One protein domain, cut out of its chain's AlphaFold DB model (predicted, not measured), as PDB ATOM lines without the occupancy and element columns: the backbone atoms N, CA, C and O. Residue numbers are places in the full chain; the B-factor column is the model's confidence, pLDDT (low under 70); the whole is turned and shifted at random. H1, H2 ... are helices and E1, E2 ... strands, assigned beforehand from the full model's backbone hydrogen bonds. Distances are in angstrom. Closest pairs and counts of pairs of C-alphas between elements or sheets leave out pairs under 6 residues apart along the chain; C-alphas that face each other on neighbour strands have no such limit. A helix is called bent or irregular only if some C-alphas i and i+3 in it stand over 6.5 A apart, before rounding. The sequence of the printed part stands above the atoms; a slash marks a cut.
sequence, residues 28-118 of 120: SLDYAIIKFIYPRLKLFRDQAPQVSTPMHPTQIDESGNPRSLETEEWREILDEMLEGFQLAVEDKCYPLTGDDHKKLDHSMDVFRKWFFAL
ATOM      1  N   SER A  28       4.515  -6.039  53.267       87.50
ATOM      2  CA  SER A  28       3.310  -5.652  52.533       87.50
ATOM      3  C   SER A  28       2.220  -6.680  52.827       87.50
ATOM      4  O   SER A  28       2.100  -7.718  52.171       87.50
ATOM      5  N   LEU A  29       1.486  -6.417  53.908       91.38
ATOM      6  CA  LEU A  29       0.500  -7.350  54.447       91.38
ATOM      7  C   LEU A  29      -0.692  -7.538  53.501       91.38
ATOM      8  O   LEU A  29      -1.208  -8.639  53.366       91.38
ATOM      9  N   ASP A  30      -1.092  -6.473  52.822       89.88
ATOM     10  CA  ASP A  30      -2.087  -6.460  51.755       89.88
ATOM     11  C   ASP A  30      -1.738  -7.448  50.629       89.88
ATOM     12  O   ASP A  30      -2.522  -8.355  50.343       89.88
ATOM     13  N   TYR A  31      -0.530  -7.375  50.066       89.06
ATOM     14  CA  TYR A  31      -0.096  -8.322  49.033       89.06
ATOM     15  C   TYR A  31       0.075  -9.742  49.577       89.06
ATOM     16  O   TYR A  31      -0.201 -10.708  48.864       89.06
ATOM     17  N   ALA A  32       0.512  -9.899  50.829       92.00
ATOM     18  CA  ALA A  32       0.579 -11.210  51.468       92.00
ATOM     19  C   ALA A  32      -0.817 -11.848  51.599       92.00
ATOM     20  O   ALA A  32      -0.987 -13.034  51.307       92.00
ATOM     21  N   ILE A  33      -1.829 -11.057  51.964       94.19
ATOM     22  CA  ILE A  33      -3.228 -11.490  52.033       94.19
ATOM     23  C   ILE A  33      -3.756 -11.834  50.636       94.19
ATOM     24  O   ILE A  33      -4.341 -12.901  50.463       94.19
ATOM     25  N   ILE A  34      -3.494 -11.009  49.618       94.19
ATOM     26  CA  ILE A  34      -3.907 -11.308  48.237       94.19
ATOM     27  C   ILE A  34      -3.260 -12.610  47.742       94.19
ATOM     28  O   ILE A  34      -3.951 -13.479  47.214       94.19
ATOM     29  N   LYS A  35      -1.957 -12.814  47.992       92.44
ATOM     30  CA  LYS A  35      -1.243 -14.067  47.673       92.44
ATOM     31  C   LYS A  35      -1.825 -15.278  48.400       92.44
ATOM     32  O   LYS A  35      -1.816 -16.382  47.858       92.44
ATOM     33  N   PHE A  36      -2.336 -15.089  49.615       94.31
ATOM     34  CA  PHE A  36      -3.046 -16.133  50.343       94.31
ATOM     35  C   PHE A  36      -4.424 -16.429  49.729       94.31
ATOM     36  O   PHE A  36      -4.781 -17.601  49.571       94.31
ATOM     37  N   ILE A  37      -5.192 -15.401  49.367       96.62
ATOM     38  CA  ILE A  37      -6.565 -15.538  48.867       96.62
ATOM     39  C   ILE A  37      -6.596 -16.071  47.432       96.62
ATOM     40  O   ILE A  37      -7.314 -17.033  47.170       96.62
ATOM     41  N   TYR A  38      -5.805 -15.503  46.520       96.88
ATOM     42  CA  TYR A  38      -5.870 -15.754  45.075       96.88
ATOM     43  C   TYR A  38      -5.989 -17.236  44.671       96.88
ATOM     44  O   TYR A  38      -6.955 -17.582  43.990       96.88
ATOM     45  N   PRO A  39      -5.097 -18.157  45.097       96.38
ATOM     46  CA  PRO A  39      -5.206 -19.556  44.682       96.38
ATOM     47  C   PRO A  39      -6.461 -20.256  45.230       96.38
ATOM     48  O   PRO A  39      -6.964 -21.180  44.599       96.38
ATOM     49  N   ARG A  40      -6.976 -19.826  46.391       96.81
ATOM     50  CA  ARG A  40      -8.199 -20.379  46.998       96.81
ATOM     51  C   ARG A  40      -9.436 -19.846  46.300       96.81
ATOM     52  O   ARG A  40     -10.320 -20.627  45.985       96.81
ATOM     53  N   LEU A  41      -9.458 -18.545  46.016       96.69
ATOM     54  CA  LEU A  41     -10.540 -17.903  45.280       96.69
ATOM     55  C   LEU A  41     -10.658 -18.476  43.864       96.69
ATOM     56  O   LEU A  41     -11.762 -18.720  43.396       96.69
ATOM     57  N   LYS A  42      -9.525 -18.781  43.218       96.25
ATOM     58  CA  LYS A  42      -9.500 -19.424  41.901       96.25
ATOM     59  C   LYS A  42     -10.154 -20.806  41.929       96.25
ATOM     60  O   LYS A  42     -10.986 -21.104  41.083       96.25
ATOM     61  N   LEU A  43      -9.817 -21.625  42.927       95.31
ATOM     62  CA  LEU A  43     -10.446 -22.936  43.101       95.31
ATOM     63  C   LEU A  43     -11.932 -22.813  43.476       95.31
ATOM     64  O   LEU A  43     -12.760 -23.539  42.934       95.31
ATOM     65  N   PHE A  44     -12.271 -21.872  44.361       94.75
ATOM     66  CA  PHE A  44     -13.646 -21.578  44.764       94.75
ATOM     67  C   PHE A  44     -14.511 -21.196  43.557       94.75
ATOM     68  O   PHE A  44     -15.591 -21.748  43.386       94.75
ATOM     69  N   ARG A  45     -14.002 -20.339  42.664       94.62
ATOM     70  CA  ARG A  45     -14.658 -19.956  41.405       94.62
ATOM     71  C   ARG A  45     -14.983 -21.146  40.508       94.62
ATOM     72  O   ARG A  45     -16.022 -21.156  39.849       94.62
ATOM     73  N   ASP A  46     -14.122 -22.155  40.476       90.50
ATOM     74  CA  ASP A  46     -14.363 -23.338  39.655       90.50
ATOM     75  C   ASP A  46     -15.400 -24.284  40.283       90.50
ATOM     76  O   ASP A  46     -16.170 -24.906  39.545       90.50
ATOM     77  N   GLN A  47     -15.454 -24.352  41.619       88.56
ATOM     78  CA  GLN A  47     -16.226 -25.341  42.379       88.56
ATOM     79  C   GLN A  47     -17.577 -24.825  42.904       88.56
ATOM     80  O   GLN A  47     -18.607 -25.419  42.592       88.56
ATOM     81  N   ALA A  48     -17.587 -23.724  43.657       78.12
ATOM     82  CA  ALA A  48     -18.735 -23.291  44.459       78.12
ATOM     83  C   ALA A  48     -19.982 -22.880  43.649       78.12
ATOM     84  O   ALA A  48     -21.080 -23.310  43.998       78.12
ATOM     85  N   PRO A  49     -19.874 -22.163  42.505       71.44
ATOM     86  CA  PRO A  49     -21.059 -21.768  41.733       71.44
ATOM     87  C   PRO A  49     -21.896 -22.938  41.176       71.44
ATOM     88  O   PRO A  49     -22.979 -22.711  40.640       71.44
ATOM     89  N   GLN A  50     -21.389 -24.177  41.241       73.56
ATOM     90  CA  GLN A  50     -22.117 -25.387  40.835       73.56
ATOM     91  C   GLN A  50     -23.041 -25.936  41.931       73.56
ATOM     92  O   GLN A  50     -23.909 -26.758  41.641       73.56
ATOM     93  N   VAL A  51     -22.829 -25.530  43.181       72.88
ATOM     94  CA  VAL A  51     -23.524 -26.068  44.357       72.88
ATOM     95  C   VAL A  51     -24.454 -25.015  44.947       72.88
ATOM     96  O   VAL A  51     -25.602 -25.331  45.263       72.88
ATOM     97  N   SER A  52     -23.995 -23.766  45.054       79.19
ATOM     98  CA  SER A  52     -24.804 -22.664  45.569       79.19
ATOM     99  C   SER A  52     -24.416 -21.314  44.957       79.19
ATOM    100  O   SER A  52     -23.291 -21.096  44.500       79.19
ATOM    101  N   THR A  53     -25.378 -20.391  44.923       87.75
ATOM    102  CA  THR A  53     -25.158 -18.996  44.534       87.75
ATOM    103  C   THR A  53     -25.682 -18.058  45.622       87.75
ATOM    104  O   THR A  53     -26.700 -18.347  46.260       87.75
ATOM    105  N   PRO A  54     -24.994 -16.934  45.885       91.75
ATOM    106  CA  PRO A  54     -25.427 -16.005  46.914       91.75
ATOM    107  C   PRO A  54     -26.579 -15.122  46.424       91.75
ATOM    108  O   PRO A  54     -26.814 -14.939  45.228       91.75
ATOM    109  N   MET A  55     -27.277 -14.506  47.377       90.44
ATOM    110  CA  MET A  55     -28.262 -13.473  47.074       90.44
ATOM    111  C   MET A  55     -27.568 -12.144  46.760       90.44
ATOM    112  O   MET A  55     -26.596 -11.759  47.414       90.44
ATOM    113  N   HIS A  56     -28.096 -11.407  45.790       88.56
ATOM    114  CA  HIS A  56     -27.614 -10.091  45.425       88.56
ATOM    115  C   HIS A  56     -27.870  -9.086  46.565       88.56
ATOM    116  O   HIS A  56     -29.004  -8.944  47.022       88.56
ATOM    117  N   PRO A  57     -26.855  -8.317  47.003       83.75
ATOM    118  CA  PRO A  57     -26.939  -7.505  48.219       83.75
ATOM    119  C   PRO A  57     -27.893  -6.309  48.109       83.75
ATOM    120  O   PRO A  57     -28.328  -5.777  49.123       83.75
ATOM    121  N   THR A  58     -28.185  -5.845  46.890       86.88
ATOM    122  CA  THR A  58     -28.993  -4.631  46.659       86.88
ATOM    123  C   THR A  58     -30.109  -4.791  45.630       86.88
ATOM    124  O   THR A  58     -30.809  -3.822  45.356       86.88
ATOM    125  N   GLN A  59     -30.247  -5.963  45.005       88.62
ATOM    126  CA  GLN A  59     -31.274  -6.186  43.984       88.62
ATOM    127  C   GLN A  59     -32.366  -7.019  44.620       88.62
ATOM    128  O   GLN A  59     -32.077  -7.978  45.333       88.62
ATOM    129  N   ILE A  60     -33.598  -6.616  44.359       92.62
ATOM    130  CA  ILE A  60     -34.799  -7.208  44.920       92.62
ATOM    131  C   ILE A  60     -35.587  -7.825  43.763       92.62
ATOM    132  O   ILE A  60     -35.620  -7.253  42.672       92.62
ATOM    133  N   ASP A  61     -36.163  -9.001  43.982       91.31
ATOM    134  CA  ASP A  61     -37.027  -9.687  43.029       91.31
ATOM    135  C   ASP A  61     -38.453  -9.101  43.012       91.31
ATOM    136  O   ASP A  61     -38.804  -8.198  43.774       91.31
ATOM    137  N   GLU A  62     -39.306  -9.631  42.136       91.94
ATOM    138  CA  GLU A  62     -40.708  -9.203  42.009       91.94
ATOM    139  C   GLU A  62     -41.533  -9.423  43.291       91.94
ATOM    140  O   GLU A  62     -42.581  -8.806  43.472       91.94
ATOM    141  N   SER A  63     -41.057 -10.291  44.192       90.81
ATOM    142  CA  SER A  63     -41.703 -10.627  45.465       90.81
ATOM    143  C   SER A  63     -41.204  -9.778  46.638       90.81
ATOM    144  O   SER A  63     -41.688  -9.949  47.758       90.81
ATOM    145  N   GLY A  64     -40.261  -8.857  46.414       90.94
ATOM    146  CA  GLY A  64     -39.708  -8.007  47.465       90.94
ATOM    147  C   GLY A  64     -38.554  -8.638  48.256       90.94
ATOM    148  O   GLY A  64     -38.129  -8.055  49.254       90.94
ATOM    149  N   ASN A  65     -38.022  -9.788  47.827       90.38
ATOM    150  CA  ASN A  65     -36.893 -10.462  48.477       90.38
ATOM    151  C   ASN A  65     -35.575 -10.174  47.749       90.38
ATOM    152  O   ASN A  65     -35.596  -9.872  46.558       90.38
ATOM    153  N   PRO A  66     -34.406 -10.285  48.407       91.69
ATOM    154  CA  PRO A  66     -33.130 -10.236  47.699       91.69
ATOM    155  C   PRO A  66     -33.110 -11.231  46.532       91.69
ATOM    156  O   PRO A  66     -33.532 -12.376  46.672       91.69
ATOM    157  N   ARG A  67     -32.643 -10.795  45.363       92.50
ATOM    158  CA  ARG A  67     -32.603 -11.640  44.163       92.50
ATOM    159  C   ARG A  67     -31.490 -12.678  44.300       92.50
ATOM    160  O   ARG A  67     -30.376 -12.304  44.639       92.50
ATOM    161  N   SER A  68     -31.739 -13.949  43.995       89.81
ATOM    162  CA  SER A  68     -30.652 -14.933  43.858       89.81
ATOM    163  C   SER A  68     -29.802 -14.627  42.624       89.81
ATOM    164  O   SER A  68     -30.351 -14.274  41.578       89.81
ATOM    165  N   LEU A  69     -28.478 -14.757  42.726       91.50
ATOM    166  CA  LEU A  69     -27.630 -14.731  41.537       91.50
ATOM    167  C   LEU A  69     -27.782 -16.024  40.737       91.50
ATOM    168  O   LEU A  69     -27.901 -17.110  41.312       91.50
ATOM    169  N   GLU A  70     -27.703 -15.902  39.418       91.62
ATOM    170  CA  GLU A  70     -27.468 -17.041  38.541       91.62
ATOM    171  C   GLU A  70     -26.002 -17.491  38.638       91.62
ATOM    172  O   GLU A  70     -25.103 -16.702  38.945       91.62
ATOM    173  N   THR A  71     -25.741 -18.770  38.351       91.81
ATOM    174  CA  THR A  71     -24.387 -19.351  38.422       91.81
ATOM    175  C   THR A  71     -23.368 -18.564  37.601       91.81
ATOM    176  O   THR A  71     -22.246 -18.361  38.065       91.81
ATOM    177  N   GLU A  72     -23.742 -18.114  36.402       92.38
ATOM    178  CA  GLU A  72     -22.822 -17.375  35.534       92.38
ATOM    179  C   GLU A  72     -22.557 -15.958  36.050       92.38
ATOM    180  O   GLU A  72     -21.405 -15.549  36.109       92.38
ATOM    181  N   GLU A  73     -23.579 -15.256  36.554       93.12
ATOM    182  CA  GLU A  73     -23.393 -13.933  37.171       93.12
ATOM    183  C   GLU A  73     -22.431 -14.006  38.366       93.12
ATOM    184  O   GLU A  73     -21.594 -13.126  38.571       93.12
ATOM    185  N   TRP A  74     -22.522 -15.074  39.165       94.44
ATOM    186  CA  TRP A  74     -21.595 -15.271  40.273       94.44
ATOM    187  C   TRP A  74     -20.171 -15.575  39.793       94.44
ATOM    188  O   TRP A  74     -19.211 -15.058  40.365       94.44
ATOM    189  N   ARG A  75     -20.016 -16.360  38.718       94.94
ATOM    190  CA  ARG A  75     -18.709 -16.622  38.092       94.94
ATOM    191  C   ARG A  75     -18.062 -15.343  37.574       94.94
ATOM    192  O   ARG A  75     -16.884 -15.141  37.846       94.94
ATOM    193  N   GLU A  76     -18.824 -14.475  36.914       95.81
ATOM    194  CA  GLU A  76     -18.342 -13.179  36.419       95.81
ATOM    195  C   GLU A  76     -17.828 -12.296  37.564       95.81
ATOM    196  O   GLU A  76     -16.710 -11.788  37.505       95.81
ATOM    197  N   ILE A  77     -18.580 -12.201  38.665       96.19
ATOM    198  CA  ILE A  77     -18.165 -11.449  39.858       96.19
ATOM    199  C   ILE A  77     -16.870 -12.012  40.466       96.19
ATOM    200  O   ILE A  77     -16.006 -11.254  40.914       96.19
ATOM    201  N   LEU A  78     -16.716 -13.338  40.511       97.12
ATOM    202  CA  LEU A  78     -15.488 -13.971  40.997       97.12
ATOM    203  C   LEU A  78     -14.310 -13.743  40.042       97.12
ATOM    204  O   LEU A  78     -13.186 -13.534  40.505       97.12
ATOM    205  N   ASP A  79     -14.557 -13.751  38.732       97.44
ATOM    206  CA  ASP A  79     -13.549 -13.461  37.715       97.44
ATOM    207  C   ASP A  79     -13.064 -12.003  37.829       97.44
ATOM    208  O   ASP A  79     -11.852 -11.778  37.846       97.44
ATOM    209  N   GLU A  80     -13.957 -11.034  38.073       97.19
ATOM    210  CA  GLU A  80     -13.590  -9.636  38.363       97.19
ATOM    211  C   GLU A  80     -12.626  -9.519  39.558       97.19
ATOM    212  O   GLU A  80     -11.634  -8.793  39.487       97.19
ATOM    213  N   MET A  81     -12.857 -10.265  40.647       97.31
ATOM    214  CA  MET A  81     -11.925 -10.291  41.786       97.31
ATOM    215  C   MET A  81     -10.565 -10.889  41.399       97.31
ATOM    216  O   MET A  81      -9.507 -10.403  41.817       97.31
ATOM    217  N   LEU A  82     -10.585 -11.984  40.632       97.06
ATOM    218  CA  LEU A  82      -9.390 -12.736  40.258       97.06
ATOM    219  C   LEU A  82      -8.478 -11.949  39.322       97.06
ATOM    220  O   LEU A  82      -7.259 -12.088  39.431       97.06
ATOM    221  N   GLU A  83      -9.035 -11.117  38.444       94.31
ATOM    222  CA  GLU A  83      -8.258 -10.340  37.485       94.31
ATOM    223  C   GLU A  83      -7.247  -9.399  38.159       94.31
ATOM    224  O   GLU A  83      -6.067  -9.407  37.800       94.31
ATOM    225  N   GLY A  84      -7.658  -8.606  39.155       92.44
ATOM    226  CA  GLY A  84      -6.728  -7.741  39.889       92.44
ATOM    227  C   GLY A  84      -5.795  -8.520  40.811       92.44
ATOM    228  O   GLY A  84      -4.612  -8.193  40.924       92.44
ATOM    229  N   PHE A  85      -6.283  -9.594  41.439       94.50
ATOM    230  CA  PHE A  85      -5.451 -10.412  42.326       94.50
ATOM    231  C   PHE A  85      -4.338 -11.125  41.557       94.50
ATOM    232  O   PHE A  85      -3.222 -11.239  42.062       94.50
ATOM    233  N   GLN A  86      -4.601 -11.545  40.319       93.94
ATOM    234  CA  GLN A  86      -3.581 -12.108  39.443       93.94
ATOM    235  C   GLN A  86      -2.442 -11.110  39.196       93.94
ATOM    236  O   GLN A  86      -1.278 -11.490  39.319       93.94
ATOM    237  N   LEU A  87      -2.748  -9.832  38.937       89.62
ATOM    238  CA  LEU A  87      -1.728  -8.786  38.759       89.62
ATOM    239  C   LEU A  87      -0.844  -8.629  40.003       89.62
ATOM    240  O   LEU A  87       0.379  -8.535  39.893       89.62
ATOM    241  N   ALA A  88      -1.451  -8.653  41.192       86.75
ATOM    242  CA  ALA A  88      -0.730  -8.546  42.458       86.75
ATOM    243  C   ALA A  88       0.159  -9.770  42.758       86.75
ATOM    244  O   ALA A  88       1.183  -9.651  43.439       86.75
ATOM    245  N   VAL A  89      -0.219 -10.954  42.267       89.31
ATOM    246  CA  VAL A  89       0.514 -12.209  42.493       89.31
ATOM    247  C   VAL A  89       1.607 -12.441  41.455       89.31
ATOM    248  O   VAL A  89       2.644 -13.006  41.806       89.31
ATOM    249  N   GLU A  90       1.418 -12.004  40.208       84.69
ATOM    250  CA  GLU A  90       2.354 -12.271  39.109       84.69
ATOM    251  C   GLU A  90       3.706 -11.544  39.222       84.69
ATOM    252  O   GLU A  90       4.580 -11.797  38.401       84.69
ATOM    253  N   ASP A  91       3.933 -10.716  40.248       64.50
ATOM    254  CA  ASP A  91       5.238 -10.110  40.597       64.50
ATOM    255  C   ASP A  91       5.920  -9.355  39.434       64.50
ATOM    256  O   ASP A  91       7.128  -9.127  39.439       64.50
ATOM    257  N   LYS A  92       5.153  -8.963  38.406       59.25
ATOM    258  CA  LYS A  92       5.693  -8.348  37.185       59.25
ATOM    259  C   LYS A  92       6.001  -6.861  37.353       59.25
ATOM    260  O   LYS A  92       6.892  -6.357  36.673       59.25
ATOM    261  N   CYS A  93       5.318  -6.164  38.263       52.72
ATOM    262  CA  CYS A  93       5.462  -4.720  38.450       52.72
ATOM    263  C   CYS A  93       5.162  -4.313  39.901       52.72
ATOM    264  O   CYS A  93       4.125  -3.720  40.147       52.72
ATOM    265  N   TYR A  94       6.016  -4.634  40.882       62.09
ATOM    266  CA  TYR A  94       5.885  -4.035  42.221       62.09
ATOM    267  C   TYR A  94       6.731  -2.750  42.332       62.09
ATOM    268  O   TYR A  94       7.945  -2.821  42.109       62.09
ATOM    269  N   PRO A  95       6.150  -1.601  42.733       66.94
ATOM    270  CA  PRO A  95       4.720  -1.372  42.979       66.94
ATOM    271  C   PRO A  95       3.920  -1.296  41.668       66.94
ATOM    272  O   PRO A  95       4.454  -0.835  40.658       66.94
ATOM    273  N   LEU A  96       2.648  -1.727  41.687       76.38
ATOM    274  CA  LEU A  96       1.762  -1.570  40.526       76.38
ATOM    275  C   LEU A  96       1.588  -0.075  40.245       76.38
ATOM    276  O   LEU A  96       1.491   0.730  41.174       76.38
ATOM    277  N   THR A  97       1.539   0.309  38.971       76.94
ATOM    278  CA  THR A  97       1.438   1.721  38.578       76.94
ATOM    279  C   THR A  97       0.312   1.948  37.588       76.94
ATOM    280  O   THR A  97       0.014   1.080  36.772       76.94
ATOM    281  N   GLY A  98      -0.267   3.148  37.613       83.50
ATOM    282  CA  GLY A  98      -1.239   3.570  36.610       83.50
ATOM    283  C   GLY A  98      -2.486   2.690  36.616       83.50
ATOM    284  O   GLY A  98      -3.166   2.575  37.635       83.50
ATOM    285  N   ASP A  99      -2.793   2.100  35.468       86.94
ATOM    286  CA  ASP A  99      -4.040   1.366  35.263       86.94
ATOM    287  C   ASP A  99      -4.074   0.013  35.985       86.94
ATOM    288  O   ASP A  99      -5.142  -0.389  36.445       86.94
ATOM    289  N   ASP A 100      -2.923  -0.629  36.214       87.62
ATOM    290  CA  ASP A 100      -2.867  -1.878  36.987       87.62
ATOM    291  C   ASP A 100      -3.268  -1.662  38.451       87.62
ATOM    292  O   ASP A 100      -3.941  -2.503  39.048       87.62
ATOM    293  N   HIS A 101      -2.904  -0.510  39.028       87.06
ATOM    294  CA  HIS A 101      -3.315  -0.157  40.387       87.06
ATOM    295  C   HIS A 101      -4.830   0.046  40.462       87.06
ATOM    296  O   HIS A 101      -5.480  -0.505  41.343       87.06
ATOM    297  N   LYS A 102      -5.418   0.765  39.495       91.50
ATOM    298  CA  LYS A 102      -6.877   0.965  39.435       91.50
ATOM    299  C   LYS A 102      -7.625  -0.353  39.266       91.50
ATOM    300  O   LYS A 102      -8.699  -0.529  39.832       91.50
ATOM    301  N   LYS A 103      -7.065  -1.279  38.483       92.12
ATOM    302  CA  LYS A 103      -7.645  -2.607  38.282       92.12
ATOM    303  C   LYS A 103      -7.613  -3.436  39.566       92.12
ATOM    304  O   LYS A 103      -8.614  -4.075  39.895       92.12
ATOM    305  N   LEU A 104      -6.513  -3.383  40.320       92.44
ATOM    306  CA  LEU A 104      -6.444  -4.001  41.644       92.44
ATOM    307  C   LEU A 104      -7.442  -3.362  42.622       92.44
ATOM    308  O   LEU A 104      -8.162  -4.100  43.291       92.44
ATOM    309  N   ASP A 105      -7.531  -2.032  42.669       93.56
ATOM    310  CA  ASP A 105      -8.476  -1.315  43.539       93.56
ATOM    311  C   ASP A 105      -9.923  -1.726  43.246       93.56
ATOM    312  O   ASP A 105     -10.665  -2.100  44.151       93.56
ATOM    313  N   HIS A 106     -10.300  -1.751  41.966       95.81
ATOM    314  CA  HIS A 106     -11.622  -2.203  41.547       95.81
ATOM    315  C   HIS A 106     -11.898  -3.649  41.983       95.81
ATOM    316  O   HIS A 106     -12.942  -3.935  42.569       95.81
ATOM    317  N   SER A 107     -10.938  -4.551  41.774       96.25
ATOM    318  CA  SER A 107     -11.070  -5.959  42.176       96.25
ATOM    319  C   SER A 107     -11.219  -6.106  43.697       96.25
ATOM    320  O   SER A 107     -11.985  -6.942  44.178       96.25
ATOM    321  N   MET A 108     -10.525  -5.266  44.473       96.00
ATOM    322  CA  MET A 108     -10.645  -5.205  45.932       96.00
ATOM    323  C   MET A 108     -12.012  -4.683  46.385       96.00
ATOM    324  O   MET A 108     -12.552  -5.194  47.368       96.00
ATOM    325  N   ASP A 109     -12.598  -3.714  45.680       97.25
ATOM    326  CA  ASP A 109     -13.950  -3.225  45.967       97.25
ATOM    327  C   ASP A 109     -15.005  -4.310  45.725       97.25
ATOM    328  O   ASP A 109     -15.890  -4.518  46.566       97.25
ATOM    329  N   VAL A 110     -14.877  -5.056  44.624       97.12
ATOM    330  CA  VAL A 110     -15.735  -6.211  44.323       97.12
ATOM    331  C   VAL A 110     -15.570  -7.282  45.403       97.12
ATOM    332  O   VAL A 110     -16.558  -7.718  45.998       97.12
ATOM    333  N   PHE A 111     -14.331  -7.640  45.746       96.56
ATOM    334  CA  PHE A 111     -14.043  -8.593  46.817       96.56
ATOM    335  C   PHE A 111     -14.649  -8.158  48.156       96.56
ATOM    336  O   PHE A 111     -15.320  -8.946  48.820       96.56
ATOM    337  N   ARG A 112     -14.478  -6.892  48.548       95.56
ATOM    338  CA  ARG A 112     -15.036  -6.345  49.790       95.56
ATOM    339  C   ARG A 112     -16.558  -6.442  49.815       95.56
ATOM    340  O   ARG A 112     -17.118  -6.815  50.845       95.56
ATOM    341  N   LYS A 113     -17.219  -6.084  48.712       95.31
ATOM    342  CA  LYS A 113     -18.683  -6.127  48.588       95.31
ATOM    343  C   LYS A 113     -19.227  -7.538  48.822       95.31
ATOM    344  O   LYS A 113     -20.277  -7.684  49.441       95.31
ATOM    345  N   TRP A 114     -18.500  -8.552  48.364       95.00
ATOM    346  CA  TRP A 114     -18.944  -9.946  48.355       95.00
ATOM    347  C   TRP A 114     -18.209 -10.852  49.346       95.00
ATOM    348  O   TRP A 114     -18.417 -12.059  49.336       95.00
ATOM    349  N   PHE A 115     -17.382 -10.301  50.236       94.75
ATOM    350  CA  PHE A 115     -16.526 -11.084  51.133       94.75
ATOM    351  C   PHE A 115     -17.299 -12.132  51.950       94.75
ATOM    352  O   PHE A 115     -16.882 -13.283  52.055       94.75
ATOM    353  N   PHE A 116     -18.459 -11.752  52.487       91.00
ATOM    354  CA  PHE A 116     -19.312 -12.646  53.276       91.00
ATOM    355  C   PHE A 116     -20.171 -13.600  52.433       91.00
ATOM    356  O   PHE A 116     -20.914 -14.399  52.994       91.00
ATOM    357  N   ALA A 117     -20.069 -13.533  51.106       92.19
ATOM    358  CA  ALA A 117     -20.712 -14.442  50.162       92.19
ATOM    359  C   ALA A 117     -19.760 -15.540  49.644       92.19
ATOM    360  O   ALA A 117     -20.161 -16.362  48.829       92.19
ATOM    361  N   LEU A 118     -18.506 -15.568  50.109       92.56
ATOM    362  CA  LEU A 118     -17.511 -16.580  49.741       92.56
ATOM    363  C   LEU A 118     -17.668 -17.854  50.591       92.56
ATOM    364  O   LEU A 118     -16.777 -18.214  51.363       92.56
TER     365      LEU A 118
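This is residues 28 to 118 of the 120 residues of an uncharacterized protein of marine sediment metagenome (UniProt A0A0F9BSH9). Two helices, H1 and H3, pack on a third, H2, H1 nearly alongside it and H3 slanting over it, while H1 and H3 stay apart. A small strand hairpin, E1 and E2, lies at one end of the long axis and the loop from H2 to H3 at the other. The printed part has 91 residues, in the order H1, E1, E2, H2, H3, with an antiparallel two-strand sheet, and is mostly helix. It is elongated, 48 by 25 by 20 A, and only just compact, close to loose, with a radius of gyration of the C-alphas of 14.5 A.

H1, residues 29 to 50, begins at C-alpha 29 (0.500, -7.350, 54.447) and is 32.0 A long, with a kink of 43 degrees near residue 44. It is irregular: C-alphas 46 and 49 are 7.2 A apart. E1 is residues 55 to 60 and E2 residues 66 to 68. H2, residues 71 to 89, spans 26.2 A from C-alpha 71 (-24.387, -19.351, 38.422). H3, residues 99 to 117, spans 27.4 A to C-alpha 117 (-20.712, -14.442, 50.162); it is irregular, with C-alphas 113 and 116 8.1 A apart.

H1 touches H2 at a shallow tilt of 26 degrees, opposite ways; their closest C-alphas, Pro 49 and Thr 71, are 5.3 A apart. H2 touches H3 at a steep tilt of 48 degrees, opposite ways; the closest C-alphas are Gly 84 and Leu 104, 4.1 A. In the hairpin, N 56 and O 67 are 2.7 A apart, within hydrogen-bond range. E1 and H3 are near each other. O i to N i+4 pairs within range number 14 of 18 in H1 and 13 of 15 in both H2 and H3.

The C-alphas farthest apart, Ser 63 and Lys 92, are 48.2 A apart. The printed part has no cut, and no link is long. Mean pLDDT of the printed part is 89.5; residues 91 to 95 are under 70.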